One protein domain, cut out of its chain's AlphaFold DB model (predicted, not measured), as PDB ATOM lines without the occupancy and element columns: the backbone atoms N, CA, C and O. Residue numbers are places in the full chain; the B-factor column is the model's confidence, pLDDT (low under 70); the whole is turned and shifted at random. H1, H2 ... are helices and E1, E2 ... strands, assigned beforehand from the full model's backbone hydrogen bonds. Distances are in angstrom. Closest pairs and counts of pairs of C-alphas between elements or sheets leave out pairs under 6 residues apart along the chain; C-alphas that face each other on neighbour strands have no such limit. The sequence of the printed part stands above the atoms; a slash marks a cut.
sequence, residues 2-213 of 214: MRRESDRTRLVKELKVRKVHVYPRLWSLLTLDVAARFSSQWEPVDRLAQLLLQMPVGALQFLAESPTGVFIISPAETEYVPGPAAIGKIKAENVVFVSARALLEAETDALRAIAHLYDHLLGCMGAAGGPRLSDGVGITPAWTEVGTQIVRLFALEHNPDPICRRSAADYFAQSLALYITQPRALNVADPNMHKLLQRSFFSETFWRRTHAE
ATOM      1  N   MET A   2     -49.440  15.431  58.709       75.69
ATOM      2  CA  MET A   2     -50.838  15.048  59.018       75.69
ATOM      3  C   MET A   2     -51.795  14.914  57.815       75.69
ATOM      4  O   MET A   2     -52.578  13.973  57.762       75.69
ATOM      5  N   ARG A   3     -51.724  15.805  56.811       84.19
ATOM      6  CA  ARG A   3     -52.617  15.733  55.633       84.19
ATOM      7  C   ARG A   3     -52.465  14.421  54.848       84.19
ATOM      8  O   ARG A   3     -53.462  13.831  54.464       84.19
ATOM      9  N   ARG A   4     -51.232  13.921  54.687       80.12
ATOM     10  CA  ARG A   4     -50.960  12.694  53.912       80.12
ATOM     11  C   ARG A   4     -51.485  11.436  54.597       80.12
ATOM     12  O   ARG A   4     -51.962  10.531  53.926       80.12
ATOM     13  N   GLU A   5     -51.396  11.381  55.920       85.81
ATOM     14  CA  GLU A   5     -51.909  10.257  56.708       85.81
ATOM     15  C   GLU A   5     -53.443  10.198  56.668       85.81
ATOM     16  O   GLU A   5     -54.031   9.126  56.490       85.81
ATOM     17  N   SER A   6     -54.088  11.369  56.713       91.94
ATOM     18  CA  SER A   6     -55.531  11.501  56.498       91.94
ATOM     19  C   SER A   6     -55.943  11.038  55.095       91.94
ATOM     20  O   SER A   6     -56.891  10.262  54.960       91.94
ATOM     21  N   ASP A   7     -55.219  11.461  54.054       95.25
ATOM     22  CA  ASP A   7     -55.508  11.073  52.667       95.25
ATOM     23  C   ASP A   7     -55.360   9.562  52.461       95.25
ATOM     24  O   ASP A   7     -56.234   8.922  51.872       95.25
ATOM     25  N   ARG A   8     -54.299   8.970  53.018       96.38
ATOM     26  CA  ARG A   8     -54.058   7.527  52.944       96.38
ATOM     27  C   ARG A   8     -55.175   6.724  53.599       96.38
ATOM     28  O   ARG A   8     -55.713   5.797  52.999       96.38
ATOM     29  N   THR A   9     -55.564   7.120  54.810       97.19
ATOM     30  CA  THR A   9     -56.649   6.468  55.552       97.19
ATOM     31  C   THR A   9     -57.974   6.564  54.800       97.19
ATOM     32  O   THR A   9     -58.729   5.591  54.746       97.19
ATOM     33  N   ARG A  10     -58.259   7.720  54.187       97.88
ATOM     34  CA  ARG A  10     -59.450   7.919  53.349       97.88
ATOM     35  C   ARG A  10     -59.452   6.974  52.144       97.88
ATOM     36  O   ARG A  10     -60.454   6.298  51.930       97.88
ATOM     37  N   LEU A  11     -58.345   6.895  51.404       98.25
ATOM     38  CA  LEU A  11     -58.225   6.037  50.218       98.25
ATOM     39  C   LEU A  11     -58.342   4.551  50.560       98.25
ATOM     40  O   LEU A  11     -59.055   3.822  49.880       98.25
ATOM     41  N   VAL A  12     -57.716   4.089  51.646       98.31
ATOM     42  CA  VAL A  12     -57.858   2.686  52.059       98.31
ATOM     43  C   VAL A  12     -59.297   2.375  52.468       98.31
ATOM     44  O   VAL A  12     -59.812   1.328  52.091       98.31
ATOM     45  N   LYS A  13     -59.995   3.278  53.171       98.06
ATOM     46  CA  LYS A  13     -61.431   3.099  53.461       98.06
ATOM     47  C   LYS A  13     -62.259   2.973  52.181       98.06
ATOM     48  O   LYS A  13     -63.138   2.119  52.115       98.06
ATOM     49  N   GLU A  14     -61.964   3.782  51.171       97.94
ATOM     50  CA  GLU A  14     -62.617   3.698  49.866       97.94
ATOM     51  C   GLU A  14     -62.342   2.354  49.172       97.94
ATOM     52  O   GLU A  14     -63.281   1.677  48.747       97.94
ATOM     53  N   LEU A  15     -61.078   1.921  49.120       98.25
ATOM     54  CA  LEU A  15     -60.682   0.631  48.549       98.25
ATOM     55  C   LEU A  15     -61.343  -0.544  49.275       98.25
ATOM     56  O   LEU A  15     -61.833  -1.460  48.618       98.25
ATOM     57  N   LYS A  16     -61.431  -0.507  50.611       97.62
ATOM     58  CA  LYS A  16     -62.137  -1.535  51.396       97.62
ATOM     59  C   LYS A  16     -63.582  -1.708  50.939       97.62
ATOM     60  O   LYS A  16     -64.051  -2.833  50.849       97.62
ATOM     61  N   VAL A  17     -64.281  -0.609  50.656       97.38
ATOM     62  CA  VAL A  17     -65.689  -0.646  50.235       97.38
ATOM     63  C   VAL A  17     -65.827  -1.071  48.775       97.38
ATOM     64  O   VAL A  17     -66.719  -1.848  48.442       97.38
ATOM     65  N   ARG A  18     -64.972  -0.547  47.889       97.31
ATOM     66  CA  ARG A  18     -65.148  -0.678  46.434       97.31
ATOM     67  C   ARG A  18     -64.434  -1.878  45.819       97.31
ATOM     68  O   ARG A  18     -64.865  -2.348  44.773       97.31
ATOM     69  N   LYS A  19     -63.321  -2.311  46.408       98.00
ATOM     70  CA  LYS A  19     -62.371  -3.244  45.786       98.00
ATOM     71  C   LYS A  19     -62.085  -4.481  46.626       98.00
ATOM     72  O   LYS A  19     -61.544  -5.434  46.081       98.00
ATOM     73  N   VAL A  20     -62.395  -4.484  47.923       98.19
ATOM     74  CA  VAL A  20     -62.167  -5.652  48.785       98.19
ATOM     75  C   VAL A  20     -63.468  -6.414  48.979       98.19
ATOM     76  O   VAL A  20     -64.469  -5.868  49.442       98.19
ATOM     77  N   HIS A  21     -63.440  -7.704  48.671       97.69
ATOM     78  CA  HIS A  21     -64.551  -8.612  48.901       97.69
ATOM     79  C   HIS A  21     -64.090  -9.846  49.672       97.69
ATOM     80  O   HIS A  21     -62.916 -10.212  49.688       97.69
ATOM     81  N   VAL A  22     -65.049 -10.505  50.308       97.56
ATOM     82  CA  VAL A  22     -64.839 -11.765  51.018       97.56
ATOM     83  C   VAL A  22     -65.423 -12.886  50.170       97.56
ATOM     84  O   VAL A  22     -66.551 -12.773  49.682       97.56
ATOM     85  N   TYR A  23     -64.660 -13.960  49.979       97.00
ATOM     86  CA  TYR A  23     -65.093 -15.104  49.188       97.00
ATOM     87  C   TYR A  23     -66.404 -15.685  49.749       97.00
ATOM     88  O   TYR A  23     -66.532 -15.854  50.971       97.00
ATOM     89  N   PRO A  24     -67.394 -16.017  48.897       94.62
ATOM     90  CA  PRO A  24     -68.634 -16.619  49.360       94.62
ATOM     91  C   PRO A  24     -68.351 -17.883  50.167       94.62
ATOM     92  O   PRO A  24     -67.657 -18.782  49.704       94.62
ATOM     93  N   ARG A  25     -68.927 -17.970  51.369       94.94
ATOM     94  CA  ARG A  25     -68.745 -19.105  52.286       94.94
ATOM     95  C   ARG A  25     -67.330 -19.275  52.856       94.94
ATOM     96  O   ARG A  25     -67.055 -20.359  53.374       94.94
ATOM     97  N   LEU A  26     -66.483 -18.235  52.829       96.88
ATOM     98  CA  LEU A  26     -65.126 -18.252  53.400       96.88
ATOM     99  C   LEU A  26     -65.075 -19.008  54.738       96.88
ATOM    100  O   LEU A  26     -64.378 -20.006  54.847       96.88
ATOM    101  N   TRP A  27     -65.898 -18.610  55.711       97.44
ATOM    102  CA  TRP A  27     -65.902 -19.190  57.061       97.44
ATOM    103  C   TRP A  27     -66.216 -20.683  57.127       97.44
ATOM    104  O   TRP A  27     -65.720 -21.359  58.016       97.44
ATOM    105  N   SER A  28     -67.004 -21.214  56.189       96.94
ATOM    106  CA  SER A  28     -67.278 -22.659  56.136       96.94
ATOM    107  C   SER A  28     -66.183 -23.463  55.432       96.94
ATOM    108  O   SER A  28     -66.208 -24.686  55.480       96.94
ATOM    109  N   LEU A  29     -65.276 -22.778  54.727       97.38
ATOM    110  CA  LEU A  29     -64.170 -23.374  53.977       97.38
ATOM    111  C   LEU A  29     -62.832 -23.244  54.713       97.38
ATOM    112  O   LEU A  29     -61.893 -23.963  54.387       97.38
ATOM    113  N   LEU A  30     -62.733 -22.341  55.691       97.69
ATOM    114  CA  LEU A  30     -61.568 -22.252  56.561       97.69
ATOM    115  C   LEU A  30     -61.514 -23.441  57.521       97.69
ATOM    116  O   LEU A  30     -62.535 -23.926  58.008       97.69
ATOM    117  N   THR A  31     -60.295 -23.876  57.831       97.31
ATOM    118  CA  THR A  31     -60.061 -24.819  58.924       97.31
ATOM    119  C   THR A  31     -60.375 -24.147  60.267       97.31
ATOM    120  O   THR A  31     -60.267 -22.924  60.403       97.31
ATOM    121  N   LEU A  32     -60.781 -24.934  61.273       96.50
ATOM    122  CA  LEU A  32     -61.178 -24.400  62.584       96.50
ATOM    123  C   LEU A  32     -60.048 -23.609  63.262       96.50
ATOM    124  O   LEU A  32     -60.320 -22.589  63.890       96.50
ATOM    125  N   ASP A  33     -58.794 -24.037  63.101       97.38
ATOM    126  CA  ASP A  33     -57.614 -23.353  63.641       97.38
ATOM    127  C   ASP A  33     -57.395 -21.971  63.005       97.38
ATOM    128  O   ASP A  33     -57.135 -21.003  63.717       97.38
ATOM    129  N   VAL A  34     -57.566 -21.846  61.685       97.25
ATOM    130  CA  VAL A  34     -57.446 -20.559  60.986       97.25
ATOM    131  C   VAL A  34     -58.613 -19.646  61.359       97.25
ATOM    132  O   VAL A  34     -58.401 -18.479  61.678       97.25
ATOM    133  N   ALA A  35     -59.844 -20.169  61.362       97.56
ATOM    134  CA  ALA A  35     -61.032 -19.386  61.689       97.56
ATOM    135  C   ALA A  35     -60.993 -18.840  63.127       97.56
ATOM    136  O   ALA A  35     -61.307 -17.672  63.339       97.56
ATOM    137  N   ALA A  36     -60.555 -19.648  64.099       97.50
ATOM    138  CA  ALA A  36     -60.479 -19.262  65.510       97.50
ATOM    139  C   ALA A  36     -59.420 -18.185  65.811       97.50
ATOM    140  O   ALA A  36     -59.484 -17.540  66.857       97.50
ATOM    141  N   ARG A  37     -58.445 -17.976  64.916       98.06
ATOM    142  CA  ARG A  37     -57.422 -16.927  65.063       98.06
ATOM    143  C   ARG A  37     -57.914 -15.538  64.673       98.06
ATOM    144  O   ARG A  37     -57.246 -14.561  65.002       98.06
ATOM    145  N   PHE A  38     -59.061 -15.448  64.007       97.88
ATOM    146  CA  PHE A  38     -59.730 -14.181  63.758       97.88
ATOM    147  C   PHE A  38     -60.734 -13.876  64.874       97.88
ATOM    148  O   PHE A  38     -61.654 -14.641  65.149       97.88
ATOM    149  N   SER A  39     -60.583 -12.706  65.482       96.62
ATOM    150  CA  SER A  39     -61.487 -12.117  66.476       96.62
ATOM    151  C   SER A  39     -62.874 -11.790  65.919       96.62
ATOM    152  O   SER A  39     -63.846 -11.700  66.669       96.62
ATOM    153  N   SER A  40     -62.988 -11.592  64.604       96.62
ATOM    154  CA  SER A  40     -64.256 -11.319  63.936       96.62
ATOM    155  C   SER A  40     -64.208 -11.669  62.454       96.62
ATOM    156  O   SER A  40     -63.140 -11.795  61.855       96.62
ATOM    157  N   GLN A  41     -65.388 -11.706  61.830       95.25
ATOM    158  CA  GLN A  41     -65.489 -11.948  60.393       95.25
ATOM    159  C   GLN A  41     -64.892 -10.839  59.505       95.25
ATOM    160  O   GLN A  41     -64.708 -11.037  58.304       95.25
ATOM    161  N   TRP A  42     -64.609  -9.670  60.085       96.62
ATOM    162  CA  TRP A  42     -64.076  -8.504  59.379       96.62
ATOM    163  C   TRP A  42     -62.567  -8.339  59.547       96.62
ATOM    164  O   TRP A  42     -61.948  -7.633  58.754       96.62
ATOM    165  N   GLU A  43     -61.958  -9.027  60.516       97.69
ATOM    166  CA  GLU A  43     -60.524  -8.905  60.778       97.69
ATOM    167  C   GLU A  43     -59.648  -9.210  59.548       97.69
ATOM    168  O   GLU A  43     -58.694  -8.463  59.325       97.69
ATOM    169  N   PRO A  44     -59.949 -10.207  58.685       98.12
ATOM    170  CA  PRO A  44     -59.171 -10.399  57.461       98.12
ATOM    171  C   PRO A  44     -59.158  -9.151  56.560       98.12
ATOM    172  O   PRO A  44     -58.123  -8.785  56.001       98.12
ATOM    173  N   VAL A  45     -60.298  -8.459  56.443       98.31
ATOM    174  CA  VAL A  45     -60.425  -7.220  55.656       98.31
ATOM    175  C   VAL A  45     -59.605  -6.099  56.284       98.31
ATOM    176  O   VAL A  45     -58.953  -5.335  55.569       98.31
ATOM    177  N   ASP A  46     -59.607  -6.002  57.614       98.12
ATOM    178  CA  ASP A  46     -58.804  -5.019  58.335       98.12
ATOM    179  C   ASP A  46     -57.305  -5.282  58.184       98.12
ATOM    180  O   ASP A  46     -56.553  -4.343  57.937       98.12
ATOM    181  N   ARG A  47     -56.862  -6.542  58.234       98.12
ATOM    182  CA  ARG A  47     -55.456  -6.909  58.006       98.12
ATOM    183  C   ARG A  47     -54.991  -6.572  56.596       98.12
ATOM    184  O   ARG A  47     -53.960  -5.923  56.441       98.12
ATOM    185  N   LEU A  48     -55.775  -6.914  55.572       98.44
ATOM    186  CA  LEU A  48     -55.464  -6.504  54.200       98.44
ATOM    187  C   LEU A  48     -55.391  -4.973  54.080       98.44
ATOM    188  O   LEU A  48     -54.485  -4.437  53.444       98.44
ATOM    189  N   ALA A  49     -56.307  -4.252  54.729       98.25
ATOM    190  CA  ALA A  49     -56.270  -2.795  54.760       98.25
ATOM    191  C   ALA A  49     -54.998  -2.247  55.432       98.25
ATOM    192  O   ALA A  49     -54.456  -1.253  54.955       98.25
ATOM    193  N   GLN A  50     -54.489  -2.892  56.489       97.75
ATOM    194  CA  GLN A  50     -53.216  -2.513  57.116       97.75
ATOM    195  C   GLN A  50     -52.020  -2.698  56.178       97.75
ATOM    196  O   GLN A  50     -51.136  -1.842  56.154       97.75
ATOM    197  N   LEU A  51     -52.016  -3.752  55.354       97.69
ATOM    198  CA  LEU A  51     -50.999  -3.926  54.311       97.69
ATOM    199  C   LEU A  51     -51.075  -2.802  53.272       97.69
ATOM    200  O   LEU A  51     -50.063  -2.184  52.943       97.69
ATOM    201  N   LEU A  52     -52.283  -2.468  52.805       98.06
ATOM    202  CA  LEU A  52     -52.488  -1.367  51.859       98.06
ATOM    203  C   LEU A  52     -52.102  -0.003  52.455       98.06
ATOM    204  O   LEU A  52     -51.600   0.854  51.734       98.06
ATOM    205  N   LEU A  53     -52.255   0.211  53.765       97.75
ATOM    206  CA  LEU A  53     -51.815   1.444  54.437       97.75
ATOM    207  C   LEU A  53     -50.292   1.661  54.400       97.75
ATOM    208  O   LEU A  53     -49.836   2.781  54.652       97.75
ATOM    209  N   GLN A  54     -49.499   0.644  54.060       97.44
ATOM    210  CA  GLN A  54     -48.060   0.805  53.841       97.44
ATOM    211  C   GLN A  54     -47.730   1.379  52.453       97.44
ATOM    212  O   GLN A  54     -46.616   1.853  52.228       97.44
ATOM    213  N   MET A  55     -48.696   1.386  51.529       98.00
ATOM    214  CA  MET A  55     -48.511   1.917  50.182       98.00
ATOM    215  C   MET A  55     -48.470   3.457  50.175       98.00
ATOM    216  O   MET A  55     -49.090   4.122  51.018       98.00
ATOM    217  N   PRO A  56     -47.754   4.060  49.212       97.62
ATOM    218  CA  PRO A  56     -47.767   5.503  49.000       97.62
ATOM    219  C   PRO A  56     -49.145   5.968  48.510       97.62
ATOM    220  O   PRO A  56     -49.895   5.211  47.892       97.62
ATOM    221  N   VAL A  57     -49.479   7.231  48.779       98.00
ATOM    222  CA  VAL A  57     -50.785   7.824  48.449       98.00
ATOM    223  C   VAL A  57     -51.048   7.743  46.949       98.00
ATOM    224  O   VAL A  57     -52.137   7.326  46.567       98.00
ATOM    225  N   GLY A  58     -50.051   8.050  46.111       98.06
ATOM    226  CA  GLY A  58     -50.183   7.925  44.656       98.06
ATOM    227  C   GLY A  58     -50.547   6.512  44.179       98.06
ATOM    228  O   GLY A  58     -51.452   6.362  43.368       98.06
ATOM    229  N   ALA A  59     -49.941   5.464  44.749       98.44
ATOM    230  CA  ALA A  59     -50.269   4.080  44.386       98.44
ATOM    231  C   ALA A  59     -51.693   3.684  44.804       98.44
ATOM    232  O   ALA A  59     -52.379   2.956  44.083       98.44
ATOM    233  N   LEU A  60     -52.145   4.149  45.972       98.50
ATOM    234  CA  LEU A  60     -53.507   3.901  46.450       98.50
ATOM    235  C   LEU A  60     -54.542   4.653  45.620       98.50
ATOM    236  O   LEU A  60     -55.593   4.096  45.313       98.50
ATOM    237  N   GLN A  61     -54.240   5.896  45.248       98.31
ATOM    238  CA  GLN A  61     -55.087   6.705  44.385       98.31
ATOM    239  C   GLN A  61     -55.215   6.063  43.000       98.31
ATOM    240  O   GLN A  61     -56.333   5.807  42.563       98.31
ATOM    241  N   PHE A  62     -54.093   5.694  42.378       98.25
ATOM    242  CA  PHE A  62     -54.072   4.986  41.099       98.25
ATOM    243  C   PHE A  62     -54.937   3.716  41.123       98.25
ATOM    244  O   PHE A  62     -55.739   3.477  40.223       98.25
ATOM    245  N   LEU A  63     -54.835   2.915  42.186       98.31
ATOM    246  CA  LEU A  63     -55.644   1.706  42.333       98.31
ATOM    247  C   LEU A  63     -57.139   2.003  42.563       98.31
ATOM    248  O   LEU A  63     -57.993   1.267  42.069       98.31
ATOM    249  N   ALA A  64     -57.472   3.061  43.308       97.81
ATOM    250  CA  ALA A  64     -58.857   3.472  43.552       97.81
ATOM    251  C   ALA A  64     -59.542   4.020  42.285       97.81
ATOM    252  O   ALA A  64     -60.753   3.843  42.105       97.81
ATOM    253  N   GLU A  65     -58.761   4.664  41.417       97.38
ATOM    254  CA  GLU A  65     -59.188   5.211  40.125       97.38
ATOM    255  C   GLU A  65     -59.235   4.142  39.025       97.38
ATOM    256  O   GLU A  65     -60.060   4.241  38.116       97.38
ATOM    257  N   SER A  66     -58.417   3.089  39.124       97.38
ATOM    258  CA  SER A  66     -58.435   1.980  38.168       97.38
ATOM    259  C   SER A  66     -59.823   1.320  38.105       97.38
ATOM    260  O   SER A  66     -60.405   1.000  39.150       97.38
ATOM    261  N   PRO A  67     -60.379   1.049  36.909       96.44
ATOM    262  CA  PRO A  67     -61.661   0.357  36.782       96.44
ATOM    263  C   PRO A  67     -61.572  -1.120  37.198       96.44
ATOM    264  O   PRO A  67     -62.549  -1.676  37.701       96.44
ATOM    265  N   THR A  68     -60.397  -1.741  37.074       97.69
ATOM    266  CA  THR A  68     -60.140  -3.155  37.410       97.69
ATOM    267  C   THR A  68     -59.284  -3.267  38.678       97.69
ATOM    268  O   THR A  68     -59.059  -2.262  39.356       97.69
ATOM    269  N   GLY A  69     -58.852  -4.469  39.066       97.75
ATOM    270  CA  GLY A  69     -58.027  -4.643  40.262       97.75
ATOM    271  C   GLY A  69     -58.878  -4.747  41.516       97.75
ATOM    272  O   GLY A  69     -59.193  -3.734  42.136       97.75
ATOM    273  N   VAL A  70     -59.270  -5.965  41.885       98.25
ATOM    274  CA  VAL A  70     -60.030  -6.235  43.118       98.25
ATOM    275  C   VAL A  70     -59.315  -7.268  43.975       98.25
ATOM    276  O   VAL A  70     -58.567  -8.102  43.468       98.25
ATOM    277  N   PHE A  71     -59.586  -7.239  45.273       98.56
ATOM    278  CA  PHE A  71     -59.059  -8.179  46.247       98.56
ATOM    279  C   PHE A  71     -60.173  -9.087  46.743       98.56
ATOM    280  O   PHE A  71     -61.219  -8.607  47.183       98.56
ATOM    281  N   ILE A  72     -59.937 -10.393  46.720       98.44
ATOM    282  CA  ILE A  72     -60.856 -11.395  47.249       98.44
ATOM    283  C   ILE A  72     -60.161 -12.136  48.382       98.44
ATOM    284  O   ILE A  72     -59.225 -12.894  48.144       98.44
ATOM    285  N   ILE A  73     -60.638 -11.965  49.612       98.50
ATOM    286  CA  ILE A  73     -60.157 -12.760  50.743       98.50
ATOM    287  C   ILE A  73     -60.721 -14.166  50.610       98.50
ATOM    288  O   ILE A  73     -61.937 -14.353  50.687       98.50
ATOM    289  N   SER A  74     -59.844 -15.136  50.389       97.88
ATOM    290  CA  SER A  74     -60.187 -16.483  49.950       97.88
ATOM    291  C   SER A  74     -59.645 -17.553  50.913       97.88
ATOM    292  O   SER A  74     -58.708 -17.286  51.668       97.88
ATOM    293  N   PRO A  75     -60.239 -18.765  50.927       97.44
ATOM    294  CA  PRO A  75     -59.680 -19.901  51.659       97.44
ATOM    295  C   PRO A  75     -58.507 -20.569  50.918       97.44
ATOM    296  O   PRO A  75     -57.824 -21.398  51.509       97.44
ATOM    297  N   ALA A  76     -58.310 -20.252  49.635       96.38
ATOM    298  CA  ALA A  76     -57.260 -20.810  48.793       96.38
ATOM    299  C   ALA A  76     -55.932 -20.057  48.971       96.38
ATOM    300  O   ALA A  76     -55.831 -19.120  49.769       96.38
ATOM    301  N   GLU A  77     -54.915 -20.484  48.225       97.12
ATOM    302  CA  GLU A  77     -53.610 -19.828  48.181       97.12
ATOM    303  C   GLU A  77     -53.707 -18.396  47.643       97.12
ATOM    304  O   GLU A  77     -54.649 -18.024  46.938       97.12
ATOM    305  N   THR A  78     -52.727 -17.572  48.018       98.12
ATOM    306  CA  THR A  78     -52.652 -16.198  47.522       98.12
ATOM    307  C   THR A  78     -52.133 -16.200  46.088       98.12
ATOM    308  O   THR A  78     -51.045 -16.706  45.826       98.12
ATOM    309  N   GLU A  79     -52.869 -15.582  45.169       97.94
ATOM    310  CA  GLU A  79     -52.465 -15.468  43.771       97.94
ATOM    311  C   GLU A  79     -53.052 -14.229  43.090       97.94
ATOM    312  O   GLU A  79     -54.049 -13.650  43.528       97.94
ATOM    313  N   TYR A  80     -52.426 -13.833  41.985       98.31
ATOM    314  CA  TYR A  80     -52.948 -12.819  41.083       98.31
ATOM    315  C   TYR A  80     -53.417 -13.460  39.775       98.31
ATOM    316  O   TYR A  80     -52.640 -14.126  39.094       98.31
ATOM    317  N   VAL A  81     -54.669 -13.199  39.402       97.75
ATOM    318  CA  VAL A  81     -55.316 -13.712  38.193       97.75
ATOM    319  C   VAL A  81     -55.629 -12.542  37.249       97.75
ATOM    320  O   VAL A  81     -56.515 -11.734  37.554       97.75
ATOM    321  N   PRO A  82     -54.918 -12.408  36.113       97.56
ATOM    322  CA  PRO A  82     -55.191 -11.359  35.136       97.56
ATOM    323  C   PRO A  82     -56.479 -11.641  34.348       97.56
ATOM    324  O   PRO A  82     -56.834 -12.791  34.097       97.56
ATOM    325  N   GLY A  83     -57.148 -10.577  33.900       96.50
ATOM    326  CA  GLY A  83     -58.366 -10.675  33.092       96.50
ATOM    327  C   GLY A  83     -59.632 -11.019  33.894       96.50
ATOM    328  O   GLY A  83     -59.648 -10.851  35.117       96.50
ATOM    329  N   PRO A  84     -60.719 -11.436  33.216       96.38
ATOM    330  CA  PRO A  84     -62.017 -11.664  33.846       96.38
ATOM    331  C   PRO A  84     -62.030 -12.849  34.811       96.38
ATOM    332  O   PRO A  84     -61.578 -13.944  34.484       96.38
ATOM    333  N   ALA A  85     -62.657 -12.653  35.969       95.75
ATOM    334  CA  ALA A  85     -62.931 -13.695  36.945       95.75
ATOM    335  C   ALA A  85     -64.360 -13.577  37.492       95.75
ATOM    336  O   ALA A  85     -64.912 -12.485  37.672       95.75
ATOM    337  N   ALA A  86     -64.958 -14.731  37.784       94.94
ATOM    338  CA  ALA A  86     -66.269 -14.835  38.406       94.94
ATOM    339  C   ALA A  86     -66.137 -15.465  39.797       94.94
ATOM    340  O   ALA A  86     -65.696 -16.604  39.932       94.94
ATOM    341  N   ILE A  87     -66.546 -14.729  40.831       92.69
ATOM    342  CA  ILE A  87     -66.513 -15.166  42.228       92.69
ATOM    343  C   ILE A  87     -67.940 -15.135  42.772       92.69
ATOM    344  O   ILE A  87     -68.438 -14.120  43.268       92.69
ATOM    345  N   GLY A  88     -68.648 -16.256  42.633       91.50
ATOM    346  CA  GLY A  88     -70.078 -16.324  42.925       91.50
ATOM    347  C   GLY A  88     -70.872 -15.368  42.029       91.50
ATOM    348  O   GLY A  88     -70.977 -15.588  40.827       91.50
ATOM    349  N   LYS A  89     -71.440 -14.306  42.614       92.62
ATOM    350  CA  LYS A  89     -72.183 -13.262  41.878       92.62
ATOM    351  C   LYS A  89     -71.310 -12.080  41.445       92.62
ATOM    352  O   LYS A  89     -71.784 -11.219  40.709       92.62
ATOM    353  N   ILE A  90     -70.068 -12.016  41.920       93.38
ATOM    354  CA  ILE A  90     -69.144 -10.930  41.607       93.38
ATOM    355  C   ILE A  90     -68.493 -11.244  40.263       93.38
ATOM    356  O   ILE A  90     -67.875 -12.296  40.103       93.38
ATOM    357  N   LYS A  91     -68.634 -10.327  39.308       96.06
ATOM    358  CA  LYS A  91     -67.849 -10.303  38.073       96.06
ATOM    359  C   LYS A  91     -66.813  -9.202  38.221       96.06
ATOM    360  O   LYS A  91     -67.189  -8.062  38.485       96.06
ATOM    361  N   ALA A  92     -65.544  -9.549  38.094       96.38
ATOM    362  CA  ALA A  92     -64.445  -8.605  38.227       96.38
ATOM    363  C   ALA A  92     -63.328  -8.937  37.239       96.38
ATOM    364  O   ALA A  92     -63.326 -10.002  36.628       96.38
ATOM    365  N   GLU A  93     -62.373  -8.025  37.106       97.88
ATOM    366  CA  GLU A  93     -61.183  -8.209  36.282       97.88
ATOM    367  C   GLU A  93     -59.930  -7.907  37.096       97.88
ATOM    368  O   GLU A  93     -59.950  -7.015  37.954       97.88
ATOM    369  N   ASN A  94     -58.841  -8.620  36.794       98.19
ATOM    370  CA  ASN A  94     -57.541  -8.477  37.445       98.19
ATOM    371  C   ASN A  94     -57.663  -8.691  38.959       98.19
ATOM    372  O   ASN A  94     -57.594  -7.756  39.755       98.19
ATOM    373  N   VAL A  95     -57.893  -9.938  39.356       98.44
ATOM    374  CA  VAL A  95     -58.245 -10.291  40.730       98.44
ATOM    375  C   VAL A  95     -57.022 -10.753  41.503       98.44
ATOM    376  O   VAL A  95     -56.290 -11.624  41.054       98.44
ATOM    377  N   VAL A  96     -56.834 -10.210  42.700       98.56
ATOM    378  CA  VAL A  96     -55.898 -10.746  43.687       98.56
ATOM    379  C   VAL A  96     -56.693 -11.568  44.692       98.56
ATOM    380  O   VAL A  96     -57.449 -11.019  45.498       98.56
ATOM    381  N   PHE A  97     -56.526 -12.884  44.658       98.50
ATOM    382  CA  PHE A  97     -56.992 -13.748  45.733       98.50
ATOM    383  C   PHE A  97     -55.979 -13.670  46.869       98.50
ATOM    384  O   PHE A  97     -54.799 -13.941  46.680       98.50
ATOM    385  N   VAL A  98     -56.434 -13.266  48.049       98.50
ATOM    386  CA  VAL A  98     -55.602 -13.163  49.247       98.50
ATOM    387  C   VAL A  98     -56.017 -14.264  50.203       98.50
ATOM    388  O   VAL A  98     -57.153 -14.262  50.684       98.50
ATOM    389  N   SER A  99     -55.114 -15.198  50.491       98.19
ATOM    390  CA  SER A  99     -55.397 -16.263  51.449       98.19
ATOM    391  C   SER A  99     -55.660 -15.675  52.833       98.19
ATOM    392  O   SER A  99     -54.842 -14.921  53.370       98.19
ATOM    393  N   ALA A 100     -56.773 -16.060  53.456       98.19
ATOM    394  CA  ALA A 100     -57.033 -15.704  54.848       98.19
ATOM    395  C   ALA A 100     -55.919 -16.230  55.774       98.19
ATOM    396  O   ALA A 100     -55.536 -15.544  56.717       98.19
ATOM    397  N   ARG A 101     -55.336 -17.402  55.476       97.75
ATOM    398  CA  ARG A 101     -54.182 -17.923  56.221       97.75
ATOM    399  C   ARG A 101     -52.946 -17.041  56.029       97.75
ATOM    400  O   ARG A 101     -52.303 -16.689  57.014       97.75
ATOM    401  N   ALA A 102     -52.646 -16.625  54.797       96.12
ATOM    402  CA  ALA A 102     -51.491 -15.762  54.534       96.12
ATOM    403  C   ALA A 102     -51.576 -14.420  55.282       96.12
ATOM    404  O   ALA A 102     -50.561 -13.927  55.758       96.12
ATOM    405  N   LEU A 103     -52.777 -13.868  55.491       97.25
ATOM    406  CA  LEU A 103     -52.970 -12.658  56.308       97.25
ATOM    407  C   LEU A 103     -52.627 -12.839  57.800       97.25
ATOM    408  O   LEU A 103     -52.485 -11.850  58.520       97.25
ATOM    409  N   LEU A 104     -52.520 -14.078  58.285       96.31
ATOM    410  CA  LEU A 104     -52.120 -14.395  59.657       96.31
ATOM    411  C   LEU A 104     -50.639 -14.773  59.785       96.31
ATOM    412  O   LEU A 104     -50.086 -14.648  60.876       96.31
ATOM    413  N   GLU A 105     -50.031 -15.300  58.720       94.12
ATOM    414  CA  GLU A 105     -48.750 -16.021  58.799       94.12
ATOM    415  C   GLU A 105     -47.690 -15.525  57.813       94.12
ATOM    416  O   GLU A 105     -46.501 -15.591  58.110       94.12
ATOM    417  N   ALA A 106     -48.105 -15.037  56.644       89.94
ATOM    418  CA  ALA A 106     -47.232 -14.787  55.504       89.94
ATOM    419  C   ALA A 106     -47.677 -13.534  54.730       89.94
ATOM    420  O   ALA A 106     -48.028 -13.587  53.552       89.94
ATOM    421  N   GLU A 107     -47.633 -12.373  55.388       93.56
ATOM    422  CA  GLU A 107     -48.020 -11.084  54.786       93.56
ATOM    423  C   GLU A 107     -47.253 -10.768  53.489       93.56
ATOM    424  O   GLU A 107     -47.778 -10.108  52.591       93.56
ATOM    425  N   THR A 108     -46.028 -11.289  53.359       95.69
ATOM    426  CA  THR A 108     -45.200 -11.139  52.153       95.69
ATOM    427  C   THR A 108     -45.861 -11.777  50.929       95.69
ATOM    428  O   THR A 108     -45.779 -11.212  49.842       95.69
ATOM    429  N   ASP A 109     -46.581 -12.892  51.079       96.69
ATOM    430  CA  ASP A 109     -47.263 -13.553  49.958       96.69
ATOM    431  C   ASP A 109     -48.415 -12.698  49.439       96.69
ATOM    432  O   ASP A 109     -48.523 -12.466  48.233       96.69
ATOM    433  N   ALA A 110     -49.219 -12.148  50.355       97.56
ATOM    434  CA  ALA A 110     -50.270 -11.194  50.018       97.56
ATOM    435  C   ALA A 110     -49.694  -9.974  49.285       97.56
ATOM    436  O   ALA A 110     -50.195  -9.591  48.227       97.56
ATOM    437  N   LEU A 111     -48.603  -9.399  49.798       98.31
ATOM    438  CA  LEU A 111     -47.941  -8.256  49.171       98.31
ATOM    439  C   LEU A 111     -47.360  -8.579  47.792       98.31
ATOM    440  O   LEU A 111     -47.471  -7.742  46.901       98.31
ATOM    441  N   ARG A 112     -46.806  -9.777  47.573       98.06
ATOM    442  CA  ARG A 112     -46.342 -10.210  46.245       98.06
ATOM    443  C   ARG A 112     -47.483 -10.283  45.236       98.06
ATOM    444  O   ARG A 112     -47.350  -9.773  44.127       98.06
ATOM    445  N   ALA A 113     -48.620 -10.866  45.609       98.50
ATOM    446  CA  ALA A 113     -49.772 -10.934  44.713       98.50
ATOM    447  C   ALA A 113     -50.337  -9.533  44.401       98.50
ATOM    448  O   ALA A 113     -50.653  -9.230  43.250       98.50
ATOM    449  N   ILE A 114     -50.374  -8.639  45.396       98.62
ATOM    450  CA  ILE A 114     -50.707  -7.218  45.194       98.62
ATOM    451  C   ILE A 114     -49.689  -6.546  44.255       98.62
ATOM    452  O   ILE A 114     -50.070  -5.769  43.382       98.62
ATOM    453  N   ALA A 115     -48.399  -6.854  44.392       98.69
ATOM    454  CA  ALA A 115     -47.357  -6.314  43.531       98.69
ATOM    455  C   ALA A 115     -47.506  -6.787  42.078       98.69
ATOM    456  O   ALA A 115     -47.350  -5.971  41.176       98.69
ATOM    457  N   HIS A 116     -47.892  -8.044  41.832       98.69
ATOM    458  CA  HIS A 116     -48.220  -8.519  40.483       98.69
ATOM    459  C   HIS A 116     -49.433  -7.809  39.870       98.69
ATOM    460  O   HIS A 116     -49.456  -7.587  38.659       98.69
ATOM    461  N   LEU A 117     -50.424  -7.422  40.681       98.75
ATOM    462  CA  LEU A 117     -51.508  -6.566  40.203       98.75
ATOM    463  C   LEU A 117     -50.965  -5.201  39.763       98.75
ATOM    464  O   LEU A 117     -51.264  -4.764  38.655       98.75
ATOM    465  N   TYR A 118     -50.153  -4.539  40.592       98.75
ATOM    466  CA  TYR A 118     -49.542  -3.257  40.215       98.75
ATOM    467  C   TYR A 118     -48.651  -3.376  38.982       98.75
ATOM    468  O   TYR A 118     -48.718  -2.520  38.113       98.75
ATOM    469  N   ASP A 119     -47.860  -4.437  38.885       98.75
ATOM    470  CA  ASP A 119     -47.015  -4.755  37.737       98.75
ATOM    471  C   ASP A 119     -47.828  -4.794  36.432       98.75
ATOM    472  O   ASP A 119     -47.486  -4.132  35.453       98.75
ATOM    473  N   HIS A 120     -48.973  -5.481  36.435       98.62
ATOM    474  CA  HIS A 120     -49.853  -5.546  35.268       98.62
ATOM    475  C   HIS A 120     -50.581  -4.217  34.998       98.62
ATOM    476  O   HIS A 120     -50.636  -3.753  33.860       98.62
ATOM    477  N   LEU A 121     -51.101  -3.548  36.036       98.50
ATOM    478  CA  LEU A 121     -51.787  -2.260  35.883       98.50
ATOM    479  C   LEU A 121     -50.847  -1.151  35.389       98.50
ATOM    480  O   LEU A 121     -51.233  -0.353  34.540       98.50
ATOM    481  N   LEU A 122     -49.614  -1.099  35.890       98.56
ATOM    482  CA  LEU A 122     -48.611  -0.108  35.494       98.56
ATOM    483  C   LEU A 122     -47.963  -0.419  34.144       98.56
ATOM    484  O   LEU A 122     -47.423   0.498  33.526       98.56
ATOM    485  N   GLY A 123     -48.039  -1.668  33.681       98.44
ATOM    486  CA  GLY A 123     -47.628  -2.073  32.339       98.44
ATOM    487  C   GLY A 123     -48.659  -1.708  31.270       98.44
ATOM    488  O   GLY A 123     -48.310  -1.096  30.262       98.44
ATOM    489  N   CYS A 124     -49.933  -2.048  31.496       98.12
ATOM    490  CA  CYS A 124     -50.955  -2.008  30.442       98.12
ATOM    491  C   CYS A 124     -52.380  -1.660  30.918       98.12
ATOM    492  O   CYS A 124     -53.354  -2.003  30.248       98.12
ATOM    493  N   MET A 125     -52.542  -1.029  32.086       97.69
ATOM    494  CA  MET A 125     -53.848  -0.782  32.728       97.69
ATOM    495  C   MET A 125     -54.667  -2.057  33.004       97.69
ATOM    496  O   MET A 125     -55.876  -1.993  33.226       97.69
ATOM    497  N   GLY A 126     -54.014  -3.225  33.023       97.12
ATOM    498  CA  GLY A 126     -54.665  -4.514  33.243       97.12
ATOM    499  C   GLY A 126     -55.398  -5.068  32.019       97.12
ATOM    500  O   GLY A 126     -56.301  -5.891  32.180       97.12
ATOM    501  N   ALA A 127     -55.048  -4.618  30.812       97.38
ATOM    502  CA  ALA A 127     -55.552  -5.204  29.576       97.38
ATOM    503  C   ALA A 127     -55.218  -6.704  29.510       97.38
ATOM    504  O   ALA A 127     -54.085  -7.111  29.757       97.38
ATOM    505  N   ALA A 128     -56.194  -7.545  29.162       93.44
ATOM    506  CA  ALA A 128     -55.984  -8.990  29.088       93.44
ATOM    507  C   ALA A 128     -54.870  -9.346  28.083       93.44
ATOM    508  O   ALA A 128     -54.947  -8.984  26.910       93.44
ATOM    509  N   GLY A 129     -53.834 -10.051  28.551       94.19
ATOM    510  CA  GLY A 129     -52.657 -10.398  27.743       94.19
ATOM    511  C   GLY A 129     -51.724  -9.220  27.444       94.19
ATOM    512  O   GLY A 129     -50.801  -9.368  26.645       94.19
ATOM    513  N   GLY A 130     -51.961  -8.058  28.054       97.06
ATOM    514  CA  GLY A 130     -51.082  -6.908  27.943       97.06
ATOM    515  C   GLY A 130     -49.761  -7.123  28.688       97.06
ATOM    516  O   GLY A 130     -49.678  -7.951  29.599       97.06
ATOM    517  N   PRO A 131     -48.719  -6.369  28.314       98.00
ATOM    518  CA  PRO A 131     -47.421  -6.479  28.952       98.00
ATOM    519  C   PRO A 131     -47.442  -5.904  30.372       98.00
ATOM    520  O   PRO A 131     -48.233  -5.019  30.710       98.00
ATOM    521  N   ARG A 132     -46.540  -6.404  31.204       98.62
ATOM    522  CA  ARG A 132     -46.320  -5.961  32.580       98.62
ATOM    523  C   ARG A 132     -45.263  -4.868  32.644       98.62
ATOM    524  O   ARG A 132     -44.446  -4.720  31.737       98.62
ATOM    525  N   LEU A 133     -45.225  -4.143  33.758       98.75
ATOM    526  CA  LEU A 133     -44.149  -3.200  34.049       98.75
ATOM    527  C   LEU A 133     -42.783  -3.901  34.002       98.75
ATOM    528  O   LEU A 133     -41.826  -3.396  33.412       98.75
ATOM    529  N   SER A 134     -42.709  -5.103  34.571       98.62
ATOM    530  CA  SER A 134     -41.523  -5.955  34.572       98.62
ATOM    531  C   SER A 134     -41.088  -6.446  33.193       98.62
ATOM    532  O   SER A 134     -39.984  -6.971  33.084       98.62
ATOM    533  N   ASP A 135     -41.909  -6.277  32.152       98.50
ATOM    534  CA  ASP A 135     -41.554  -6.612  30.766       98.50
ATOM    535  C   ASP A 135     -40.820  -5.455  30.063       98.50
ATOM    536  O   ASP A 135     -40.479  -5.544  28.885       98.50
ATOM    537  N   GLY A 136     -40.555  -4.357  30.778       98.50
ATOM    538  CA  GLY A 136     -39.798  -3.220  30.255       98.50
ATOM    539  C   GLY A 136     -40.651  -2.065  29.739       98.50
ATOM    540  O   GLY A 136     -40.096  -1.088  29.241       98.50
ATOM    541  N   VAL A 137     -41.975  -2.151  29.859       98.25
ATOM    542  CA  VAL A 137     -42.924  -1.152  29.346       98.25
ATOM    543  C   VAL A 137     -43.744  -0.540  30.468       98.25
ATOM    544  O   VAL A 137     -43.799  -1.076  31.564       98.25
ATOM    545  N   GLY A 138     -44.405   0.582  30.216       98.00
ATOM    546  CA  GLY A 138     -45.329   1.166  31.173       98.00
ATOM    547  C   GLY A 138     -46.391   2.029  30.512       98.00
ATOM    548  O   GLY A 138     -46.231   2.499  29.388       98.00
ATOM    549  N   ILE A 139     -47.461   2.295  31.258       97.69
ATOM    550  CA  ILE A 139     -48.605   3.114  30.820       97.69
ATOM    551  C   ILE A 139     -48.251   4.588  30.547       97.69
ATOM    552  O   ILE A 139     -49.057   5.328  29.997       97.69
ATOM    553  N   THR A 140     -47.056   5.023  30.947       97.44
ATOM    554  CA  THR A 140     -46.481   6.345  30.651       97.44
ATOM    555  C   THR A 140     -44.999   6.176  30.309       97.44
ATOM    556  O   THR A 140     -44.396   5.177  30.722       97.44
ATOM    557  N   PRO A 141     -44.357   7.145  29.631       97.88
ATOM    558  CA  PRO A 141     -42.914   7.109  29.392       97.88
ATOM    559  C   PRO A 141     -42.088   6.952  30.679       97.88
ATOM    560  O   PRO A 141     -41.134   6.174  30.707       97.88
ATOM    561  N   ALA A 142     -42.485   7.622  31.766       98.12
ATOM    562  CA  ALA A 142     -41.819   7.502  33.059       98.12
ATOM    563  C   ALA A 142     -41.922   6.084  33.650       98.12
ATOM    564  O   ALA A 142     -40.945   5.572  34.200       98.12
ATOM    565  N   TRP A 143     -43.078   5.420  33.524       98.31
ATOM    566  CA  TRP A 143     -43.223   4.019  33.935       98.31
ATOM    567  C   TRP A 143     -42.446   3.063  33.022       98.31
ATOM    568  O   TRP A 143     -41.814   2.144  33.534       98.31
ATOM    569  N   THR A 144     -42.374   3.315  31.712       98.56
ATOM    570  CA  THR A 144     -41.514   2.547  30.786       98.56
ATOM    571  C   THR A 144     -40.038   2.612  31.184       98.56
ATOM    572  O   THR A 144     -39.342   1.596  31.154       98.56
ATOM    573  N   GLU A 145     -39.549   3.775  31.626       98.50
ATOM    574  CA  GLU A 145     -38.178   3.902  32.135       98.50
ATOM    575  C   GLU A 145     -37.952   3.019  33.374       98.50
ATOM    576  O   GLU A 145     -36.948   2.306  33.458       98.50
ATOM    577  N   VAL A 146     -38.901   3.022  34.318       98.62
ATOM    578  CA  VAL A 146     -38.853   2.159  35.507       98.62
ATOM    579  C   VAL A 146     -38.864   0.684  35.105       98.62
ATOM    580  O   VAL A 146     -38.006  -0.064  35.569       98.62
ATOM    581  N   GLY A 147     -39.767   0.278  34.210       98.62
ATOM    582  CA  GLY A 147     -39.843  -1.089  33.694       98.62
ATOM    583  C   GLY A 147     -38.534  -1.538  33.048       98.62
ATOM    584  O   GLY A 147     -37.992  -2.592  33.378       98.62
ATOM    585  N   THR A 148     -37.948  -0.696  32.193       98.62
ATOM    586  CA  THR A 148     -36.647  -0.966  31.557       98.62
ATOM    587  C   THR A 148     -35.543  -1.177  32.598       98.62
ATOM    588  O   THR A 148     -34.678  -2.039  32.437       98.62
ATOM    589  N   GLN A 149     -35.553  -0.402  33.683       98.56
ATOM    590  CA  GLN A 149     -34.592  -0.567  34.770       98.56
ATOM    591  C   GLN A 149     -34.825  -1.863  35.556       98.56
ATOM    592  O   GLN A 149     -33.845  -2.514  35.902       98.56
ATOM    593  N   ILE A 150     -36.076  -2.278  35.783       98.56
ATOM    594  CA  ILE A 150     -36.398  -3.569  36.418       98.56
ATOM    595  C   ILE A 150     -35.790  -4.724  35.615       98.56
ATOM    596  O   ILE A 150     -35.066  -5.532  36.192       98.56
ATOM    597  N   VAL A 151     -36.002  -4.757  34.293       98.38
ATOM    598  CA  VAL A 151     -35.439  -5.794  33.404       98.38
ATOM    599  C   VAL A 151     -33.912  -5.825  33.483       98.38
ATOM    600  O   VAL A 151     -33.313  -6.891  33.620       98.38
ATOM    601  N   ARG A 152     -33.267  -4.651  33.445       98.00
ATOM    602  CA  ARG A 152     -31.804  -4.550  33.561       98.00
ATOM    603  C   ARG A 152     -31.296  -5.071  34.897       98.00
ATOM    604  O   ARG A 152     -30.281  -5.750  34.911       98.00
ATOM    605  N   LEU A 153     -31.970  -4.745  36.000       97.12
ATOM    606  CA  LEU A 153     -31.567  -5.206  37.327       97.12
ATOM    607  C   LEU A 153     -31.786  -6.714  37.496       97.12
ATOM    608  O   LEU A 153     -30.918  -7.380  38.049       97.12
ATOM    609  N   PHE A 154     -32.895  -7.251  36.980       97.38
ATOM    610  CA  PHE A 154     -33.164  -8.690  36.980       97.38
ATOM    611  C   PHE A 154     -32.053  -9.472  36.267       97.38
ATOM    612  O   PHE A 154     -31.540 -10.446  36.812       97.38
ATOM    613  N   ALA A 155     -31.609  -8.990  35.100       97.00
ATOM    614  CA  ALA A 155     -30.552  -9.619  34.305       97.00
ATOM    615  C   ALA A 155     -29.173  -9.668  34.992       97.00
ATOM    616  O   ALA A 155     -28.279 -10.356  34.509       97.00
ATOM    617  N   LEU A 156     -28.972  -8.936  36.096       94.88
ATOM    618  CA  LEU A 156     -27.736  -9.010  36.876       94.88
ATOM    619  C   LEU A 156     -27.703 -10.212  37.835       94.88
ATOM    620  O   LEU A 156     -26.640 -10.517  38.368       94.88
ATOM    621  N   GLU A 157     -28.848 -10.856  38.098       90.88
ATOM    622  CA  GLU A 157     -28.987 -12.071  38.925       90.88
ATOM    623  C   GLU A 157     -28.362 -11.989  40.337       90.88
ATOM    624  O   GLU A 157     -28.086 -13.000  40.985       90.88
ATOM    625  N   HIS A 158     -28.161 -10.778  40.865       83.94
ATOM    626  CA  HIS A 158     -27.511 -10.571  42.163       83.94
ATOM    627  C   HIS A 158     -28.380 -10.965  43.361       83.94
ATOM    628  O   HIS A 158     -27.852 -11.168  44.454       83.94
ATOM    629  N   ASN A 159     -29.697 -11.089  43.178       84.31
ATOM    630  CA  ASN A 159     -30.591 -11.411  44.276       84.31
ATOM    631  C   ASN A 159     -30.449 -12.903  44.674       84.31
ATOM    632  O   ASN A 159     -30.620 -13.796  43.830       84.31
ATOM    633  N   PRO A 160     -30.111 -13.207  45.942       83.31
ATOM    634  CA  PRO A 160     -29.955 -14.583  46.406       83.31
ATOM    635  C   PRO A 160     -31.288 -15.327  46.574       83.31
ATOM    636  O   PRO A 160     -31.274 -16.552  46.676       83.31
ATOM    637  N   ASP A 161     -32.421 -14.621  46.602       90.62
ATOM    638  CA  ASP A 161     -33.743 -15.216  46.781       90.62
ATOM    639  C   ASP A 161     -34.135 -16.071  45.555       90.62
ATOM    640  O   ASP A 161     -34.201 -15.551  44.434       90.62
ATOM    641  N   PRO A 162     -34.431 -17.375  45.728       91.44
ATOM    642  CA  PRO A 162     -34.864 -18.241  44.634       91.44
ATOM    643  C   PRO A 162     -36.126 -17.760  43.906       91.44
ATOM    644  O   PRO A 162     -36.282 -18.058  42.723       91.44
ATOM    645  N   ILE A 163     -37.029 -17.037  44.577       91.06
ATOM    646  CA  ILE A 163     -38.234 -16.466  43.955       91.06
ATOM    647  C   ILE A 163     -37.826 -15.410  42.926       91.06
ATOM    648  O   ILE A 163     -38.284 -15.453  41.787       91.06
ATOM    649  N   CYS A 164     -36.896 -14.527  43.296       91.56
ATOM    650  CA  CYS A 164     -36.405 -13.448  42.443       91.56
ATOM    651  C   CYS A 164     -35.704 -13.924  41.167       91.56
ATOM    652  O   CYS A 164     -35.494 -13.120  40.272       91.56
ATOM    653  N   ARG A 165     -35.317 -15.199  41.068       92.94
ATOM    654  CA  ARG A 165     -34.620 -15.751  39.894       92.94
ATOM    655  C   ARG A 165     -35.553 -16.379  38.863       92.94
ATOM    656  O   ARG A 165     -35.103 -16.763  37.791       92.94
ATOM    657  N   ARG A 166     -36.842 -16.517  39.180       95.38
ATOM    658  CA  ARG A 166     -37.814 -17.188  38.303       95.38
ATOM    659  C   ARG A 166     -38.192 -16.332  37.102       95.38
ATOM    660  O   ARG A 166     -38.281 -16.844  35.990       95.38
ATOM    661  N   SER A 167     -38.432 -15.043  37.333       97.44
ATOM    662  CA  SER A 167     -38.847 -14.091  36.306       97.44
ATOM    663  C   SER A 167     -38.638 -12.648  36.773       97.44
ATOM    664  O   SER A 167     -38.555 -12.379  37.974       97.44
ATOM    665  N   ALA A 168     -38.623 -11.697  35.831       97.94
ATOM    666  CA  ALA A 168     -38.591 -10.270  36.155       97.94
ATOM    667  C   ALA A 168     -39.836  -9.825  36.952       97.94
ATOM    668  O   ALA A 168     -39.733  -8.952  37.817       97.94
ATOM    669  N   ALA A 169     -40.992 -10.450  36.700       98.19
ATOM    670  CA  ALA A 169     -42.231 -10.189  37.427       98.19
ATOM    671  C   ALA A 169     -42.132 -10.644  38.891       98.19
ATOM    672  O   ALA A 169     -42.477  -9.884  39.794       98.19
ATOM    673  N   ASP A 170     -41.622 -11.856  39.140       98.19
ATOM    674  CA  ASP A 170     -41.400 -12.377  40.498       98.19
ATOM    675  C   ASP A 170     -40.354 -11.549  41.248       98.19
ATOM    676  O   ASP A 170     -40.521 -11.247  42.429       98.19
ATOM    677  N   TYR A 171     -39.296 -11.139  40.549       98.44
ATOM    678  CA  TYR A 171     -38.267 -10.254  41.081       98.44
ATOM    679  C   TYR A 171     -38.831  -8.901  41.522       98.44
ATOM    680  O   TYR A 171     -38.579  -8.470  42.651       98.44
ATOM    681  N   PHE A 172     -39.623  -8.241  40.672       98.50
ATOM    682  CA  PHE A 172     -40.296  -6.995  41.035       98.50
ATOM    683  C   PHE A 172     -41.259  -7.203  42.208       98.50
ATOM    684  O   PHE A 172     -41.205  -6.453  43.185       98.50
ATOM    685  N   ALA A 173     -42.096  -8.243  42.147       98.44
ATOM    686  CA  ALA A 173     -43.103  -8.511  43.163       98.44
ATOM    687  C   ALA A 173     -42.490  -8.791  44.542       98.44
ATOM    688  O   ALA A 173     -42.909  -8.197  45.539       98.44
ATOM    689  N   GLN A 174     -41.464  -9.644  44.600       97.88
ATOM    690  CA  GLN A 174     -40.744  -9.953  45.834       97.88
ATOM    691  C   GLN A 174     -40.004  -8.727  46.371       97.88
ATOM    692  O   GLN A 174     -40.062  -8.442  47.566       97.88
ATOM    693  N   SER A 175     -39.367  -7.947  45.498       98.06
ATOM    694  CA  SER A 175     -38.665  -6.732  45.912       98.06
ATOM    695  C   SER A 175     -39.613  -5.682  46.490       98.06
ATOM    696  O   SER A 175     -39.305  -5.074  47.512       98.06
ATOM    697  N   LEU A 176     -40.788  -5.486  45.885       98.50
ATOM    698  CA  LEU A 176     -41.796  -4.558  46.399       98.50
ATOM    699  C   LEU A 176     -42.345  -5.020  47.755       98.50
ATOM    700  O   LEU A 176     -42.456  -4.207  48.674       98.50
ATOM    701  N   ALA A 177     -42.624  -6.318  47.908       98.00
ATOM    702  CA  ALA A 177     -43.062  -6.888  49.179       98.00
ATOM    703  C   ALA A 177     -42.002  -6.706  50.283       98.00
ATOM    704  O   ALA A 177     -42.330  -6.243  51.377       98.00
ATOM    705  N   LEU A 178     -40.726  -6.975  49.980       97.06
ATOM    706  CA  LEU A 178     -39.608  -6.757  50.906       97.06
ATOM    707  C   LEU A 178     -39.378  -5.278  51.219       97.06
ATOM    708  O   LEU A 178     -39.029  -4.953  52.349       97.06
ATOM    709  N   TYR A 179     -39.584  -4.363  50.270       98.06
ATOM    710  CA  TYR A 179     -39.473  -2.928  50.543       98.06
ATOM    711  C   TYR A 179     -40.482  -2.477  51.609       98.06
ATOM    712  O   TYR A 179     -40.170  -1.629  52.442       98.06
ATOM    713  N   ILE A 180     -41.680  -3.065  51.604       97.62
ATOM    714  CA  ILE A 180     -42.744  -2.750  52.562       97.62
ATOM    715  C   ILE A 180     -42.454  -3.357  53.935       97.62
ATOM    716  O   ILE A 180     -42.557  -2.663  54.946       97.62
ATOM    717  N   THR A 181     -42.096  -4.640  53.990       96.81
ATOM    718  CA  THR A 181     -41.984  -5.372  55.263       96.81
ATOM    719  C   THR A 181     -40.593  -5.278  55.885       96.81
ATOM    720  O   THR A 181     -40.458  -5.238  57.107       96.81
ATOM    721  N   GLN A 182     -39.543  -5.255  55.063       97.06
ATOM    722  CA  GLN A 182     -38.143  -5.370  55.478       97.06
ATOM    723  C   GLN A 182     -37.199  -4.519  54.597       97.06
ATOM    724  O   GLN A 182     -36.230  -5.042  54.033       97.06
ATOM    725  N   PRO A 183     -37.392  -3.187  54.500       97.12
ATOM    726  CA  PRO A 183     -36.644  -2.337  53.564       97.12
ATOM    727  C   PRO A 183     -35.124  -2.400  53.759       97.12
ATOM    728  O   PRO A 183     -34.362  -2.337  52.798       97.12
ATOM    729  N   ARG A 184     -34.660  -2.578  55.004       97.31
ATOM    730  CA  ARG A 184     -33.229  -2.746  55.304       97.31
ATOM    731  C   ARG A 184     -32.662  -4.034  54.712       97.31
ATOM    732  O   ARG A 184     -31.554  -4.000  54.189       97.31
ATOM    733  N   ALA A 185     -33.408  -5.137  54.788       95.50
ATOM    734  CA  ALA A 185     -32.986  -6.412  54.216       95.50
ATOM    735  C   ALA A 185     -32.895  -6.304  52.690       95.50
ATOM    736  O   ALA A 185     -31.877  -6.692  52.119       95.50
ATOM    737  N   LEU A 186     -33.886  -5.667  52.051       96.50
ATOM    738  CA  LEU A 186     -33.822  -5.379  50.620       96.50
ATOM    739  C   LEU A 186     -32.621  -4.495  50.273       96.50
ATOM    740  O   LEU A 186     -31.914  -4.801  49.330       96.50
ATOM    741  N   ASN A 187     -32.340  -3.432  51.028       96.75
ATOM    742  CA  ASN A 187     -31.200  -2.558  50.730       96.75
ATOM    743  C   ASN A 187     -29.842  -3.277  50.835       96.75
ATOM    744  O   ASN A 187     -28.902  -2.901  50.140       96.75
ATOM    745  N   VAL A 188     -29.723  -4.283  51.706       95.50
ATOM    746  CA  VAL A 188     -28.510  -5.108  51.813       95.50
ATOM    747  C   VAL A 188     -28.419  -6.102  50.657       95.50
ATOM    748  O   VAL A 188     -27.359  -6.217  50.048       95.50
ATOM    749  N   ALA A 189     -29.510  -6.810  50.353       94.38
ATOM    750  CA  ALA A 189     -29.528  -7.840  49.315       94.38
ATOM    751  C   ALA A 189     -29.512  -7.256  47.891       94.38
ATOM    752  O   ALA A 189     -28.894  -7.825  46.997       94.38
ATOM    753  N   ASP A 190     -30.186  -6.125  47.689       96.69
ATOM    754  CA  ASP A 190     -30.370  -5.460  46.401       96.69
ATOM    755  C   ASP A 190     -30.520  -3.927  46.557       96.69
ATOM    756  O   ASP A 190     -31.620  -3.355  46.485       96.69
ATOM    757  N   PRO A 191     -29.405  -3.206  46.771       96.69
ATOM    758  CA  PRO A 191     -29.431  -1.757  46.964       96.69
ATOM    759  C   PRO A 191     -29.937  -0.990  45.736       96.69
ATOM    760  O   PRO A 191     -30.421   0.139  45.868       96.69
ATOM    761  N   ASN A 192     -29.817  -1.555  44.532       97.38
ATOM    762  CA  ASN A 192     -30.239  -0.882  43.308       97.38
ATOM    763  C   ASN A 192     -31.756  -0.939  43.143       97.38
ATOM    764  O   ASN A 192     -32.366   0.097  42.868       97.38
ATOM    765  N   MET A 193     -32.370  -2.100  43.379       97.94
ATOM    766  CA  MET A 193     -33.824  -2.217  43.407       97.94
ATOM    767  C   MET A 193     -34.432  -1.395  44.543       97.94
ATOM    768  O   MET A 193     -35.412  -0.683  44.325       97.94
ATOM    769  N   HIS A 194     -33.809  -1.383  45.728       98.12
ATOM    770  CA  HIS A 194     -34.238  -0.503  46.819       98.12
ATOM    771  C   HIS A 194     -34.268   0.972  46.385       98.12
ATOM    772  O   HIS A 194     -35.286   1.651  46.539       98.12
ATOM    773  N   LYS A 195     -33.174   1.479  45.799       98.44
ATOM    774  CA  LYS A 195     -33.109   2.860  45.286       98.44
ATOM    775  C   LYS A 195     -34.134   3.116  44.184       98.44
ATOM    776  O   LYS A 195     -34.704   4.206  44.145       98.44
ATOM    777  N   LEU A 196     -34.361   2.142  43.298       98.56
ATOM    778  CA  LEU A 196     -35.361   2.238  42.239       98.56
ATOM    779  C   LEU A 196     -36.761   2.417  42.828       98.56
ATOM    780  O   LEU A 196     -37.406   3.421  42.537       98.56
ATOM    781  N   LEU A 197     -37.193   1.517  43.712       98.62
ATOM    782  CA  LEU A 197     -38.500   1.590  44.366       98.62
ATOM    783  C   LEU A 197     -38.674   2.893  45.150       98.62
ATOM    784  O   LEU A 197     -39.722   3.530  45.055       98.62
ATOM    785  N   GLN A 198     -37.635   3.339  45.859       98.62
ATOM    786  CA  GLN A 198     -37.665   4.586  46.621       98.62
ATOM    787  C   GLN A 198     -37.890   5.823  45.736       98.62
ATOM    788  O   GLN A 198     -38.614   6.737  46.135       98.62
ATOM    789  N   ARG A 199     -37.273   5.877  44.545       98.44
ATOM    790  CA  ARG A 199     -37.368   7.037  43.638       98.44
ATOM    791  C   ARG A 199     -38.562   6.992  42.684       98.44
ATOM    792  O   ARG A 199     -38.908   8.042  42.146       98.44
ATOM    793  N   SER A 200     -39.165   5.820  42.474       98.50
ATOM    794  CA  SER A 200     -40.343   5.629  41.623       98.50
ATOM    795  C   SER A 200     -41.587   5.303  42.447       98.50
ATOM    796  O   SER A 200     -42.265   6.220  42.907       98.50
ATOM    797  N   PHE A 201     -41.867   4.019  42.682       98.44
ATOM    798  CA  PHE A 201     -43.112   3.542  43.276       98.44
ATOM    799  C   PHE A 201     -43.396   4.179  44.638       98.44
ATOM    800  O   PHE A 201     -44.522   4.583  44.878       98.44
ATOM    801  N   PHE A 202     -42.396   4.364  45.504       98.38
ATOM    802  CA  PHE A 202     -42.555   4.983  46.831       98.38
ATOM    803  C   PHE A 202     -42.311   6.499  46.861       98.38
ATOM    804  O   PHE A 202     -42.321   7.112  47.932       98.38
ATOM    805  N   SER A 203     -42.144   7.140  45.703       98.00
ATOM    806  CA  SER A 203     -41.960   8.585  45.593       98.00
ATOM    807  C   SER A 203     -43.274   9.282  45.248       98.00
ATOM    808  O   SER A 203     -43.742   9.257  44.113       98.00
ATOM    809  N   GLU A 204     -43.850  10.016  46.205       97.25
ATOM    810  CA  GLU A 204     -45.052  10.830  45.947       97.25
ATOM    811  C   GLU A 204     -44.824  11.887  44.856       97.25
ATOM    812  O   GLU A 204     -45.757  12.332  44.193       97.25
ATOM    813  N   THR A 205     -43.583  12.349  44.690       97.75
ATOM    814  CA  THR A 205     -43.233  13.292  43.620       97.75
ATOM    815  C   THR A 205     -43.238  12.612  42.258       97.75
ATOM    816  O   THR A 205     -43.675  13.229  41.292       97.75
ATOM    817  N   PHE A 206     -42.807  11.349  42.188       97.94
ATOM    818  CA  PHE A 206     -42.886  10.556  40.967       97.94
ATOM    819  C   PHE A 206     -44.346  10.362  40.547       97.94
ATOM    820  O   PHE A 206     -44.692  10.751  39.438       97.94
ATOM    821  N   TRP A 207     -45.215   9.912  41.462       97.88
ATOM    822  CA  TRP A 207     -46.650   9.758  41.185       97.88
ATOM    823  C   TRP A 207     -47.316  11.050  40.710       97.88
ATOM    824  O   TRP A 207     -48.028  11.045  39.711       97.88
ATOM    825  N   ARG A 208     -47.066  12.186  41.379       96.38
ATOM    826  CA  ARG A 208     -47.633  13.477  40.941       96.38
ATOM    827  C   ARG A 208     -47.211  13.854  39.523       96.38
ATOM    828  O   ARG A 208     -48.015  14.426  38.798       96.38
ATOM    829  N   ARG A 209     -45.966  13.556  39.141       95.88
ATOM    830  CA  ARG A 209     -45.468  13.811  37.786       95.88
ATOM    831  C   ARG A 209     -46.147  12.893  36.771       95.88
ATOM    832  O   ARG A 209     -46.643  13.396  35.777       95.88
ATOM    833  N   THR A 210     -46.234  11.591  37.044       93.38
ATOM    834  CA  THR A 210     -46.840  10.629  36.106       93.38
ATOM    835  C   THR A 210     -48.338  10.840  35.921       93.38
ATOM    836  O   THR A 210     -48.844  10.641  34.827       93.38
ATOM    837  N   HIS A 211     -49.057  11.279  36.960       88.06
ATOM    838  CA  HIS A 211     -50.472  11.642  36.829       88.06
ATOM    839  C   HIS A 211     -50.694  12.905  35.989       88.06
ATOM    840  O   HIS A 211     -51.769  13.065  35.431       88.06
ATOM    841  N   ALA A 212     -49.706  13.800  35.895       78.56
ATOM    842  CA  ALA A 212     -49.796  14.985  35.045       78.56
ATOM    843  C   ALA A 212     -49.495  14.692  33.562       78.56
ATOM    844  O   ALA A 212     -49.684  15.568  32.723       78.56
ATOM    845  N   GLU A 213     -48.990  13.494  33.245       82.00
ATOM    846  CA  GLU A 213     -48.688  13.043  31.880       82.00
ATOM    847  C   GLU A 213     -49.881  12.336  31.203       82.00
ATOM    848  O   GLU A 213     -49.800  12.049  30.008       82.00
TER     849      GLU A 213
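This is residues 2 to 213 of the 214 residues of an uncharacterized protein of Anaerolineae bacterium (UniProt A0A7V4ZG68). The long helix H7 makes the core, with a small, strongly twisted sheet of four strands packed along one side of it and H9 crossing it on the other side, where H8, H10 and H11 pack round H9. H4 covers the same face of the sheet as H7, H1 and H5 lie side by side next to it with H12 packed on H5, and the short helices H2 and H3 are farthest from the core. The printed part has 212 residues, with twelve named helices and four named strands in the order H1 E1 H2 H3 H4 H5 E2 E3 E4 H6 H7 H8 H9 H10 H11 H12; the class is mixed, helices and strands. The mixed sheet runs E1 E2 E4 E3, with E1, E2 and E4 parallel and E3 antiparallel to E4. The whole is compact and rounded, with a radius of gyration of the C-alphas of 16.7 A and spans of 46 by 40 by 37 A.

H1, residues 2 to 18, only grazes the sheet with its residues 12 to 18. The edge strand E1, residues 20 to 22, is parallel to E2, residues 70 to 74, with N 21 and O 71 2.8 A apart, within hydrogen-bond range. Between these strands come H2, residues 26 to 29, H3, residues 32 to 36, H4, residues 43 to 52, and H5, residues 57 to 65: a strand-helix-strand unit, two parallel neighbour strands with helices between them. H2 and H3 are close but not clearly touching, the closest C-alphas being those of Trp 27 and Ala 35, 6.7 A apart. H4 touches H1 with residues 12 to 16 of H1 alone, closest at the C-alphas of Val 12 and Ala 49, 6.3 A. H5 touches H1 at a shallow tilt of 27 degrees, the same way, closest at the C-alphas of Arg 8 and Val 57, 5.6 A. The hairpin of E3, residues 79 to 87, and E4, residues 90 to 99, is antiparallel, with N 81 and O 95 at 2.8 A; E3 bends by 116 degrees at residue 83 and E4 by 109 degrees at residue 93. E4 is also the parallel neighbour of E2, with N 72 and O 96 at 2.8 A. H6, residues 102 to 105, only just touches H4, with 3 pairs of C-alphas within 8 A, the closest those of Arg 47 and Leu 103, 6.5 A. H7, residues 107 to 124, lies over E4 and E3 at a height over the sheet of 8.6 A, along the strands. H4 is on the same face, over E2 at a height of 9.5 A; sheet and helices make two layers, helices on one face of a sheet. H8, residues 141 to 154, touches H7, closest at the C-alphas of Leu 122 and Trp 143, 7.0 A. The hub is H9, residues 168 to 181, which touches four helices, H7 among them at a steep tilt of 51 degrees, closest at the C-alphas of Arg 112 and Ala 173, 4.8 A. H10, residues 183 to 189, and H11, residues 191 to 199, form a helical hairpin, closest at the C-alphas of Asn 187 and His 194, 5.4 A; both touch H9. H12, residues 204 to 211, touches H5, closest at the C-alphas of Gly 58 and Trp 207, 5.3 A. Every O i to N i+4 pair is within hydrogen-bond range in H1, H3, H4, H5 and H7 to H12; H2 and H6 are too short for such a pair.

H1 begins at C-alpha 2, (-50.838, 15.048, 59.018), and is 24.7 A long; H4 is 14.2 A and H5 12.1 A. E2 is 12.3 A, E3 14.1 A and E4 17.7 A from first to last C-alpha. H7, 26.1 A, begins at C-alpha 107, (-48.020, -11.084, 54.786). H8 is 20.1 A, H9 20.0 A and H11 12.3 A, and H12 ends at C-alpha 211, (-50.472, 11.642, 36.829).

The two C-alphas farthest apart are those of Leu 32 and Glu 213, 50.0 A. The printed part has no cut. The long links are H7 to H8, residues 125 to 140, and H8 to H9, residues 155 to 167. The mean pLDDT of the printed part is 96.5, and no printed residue is under 70.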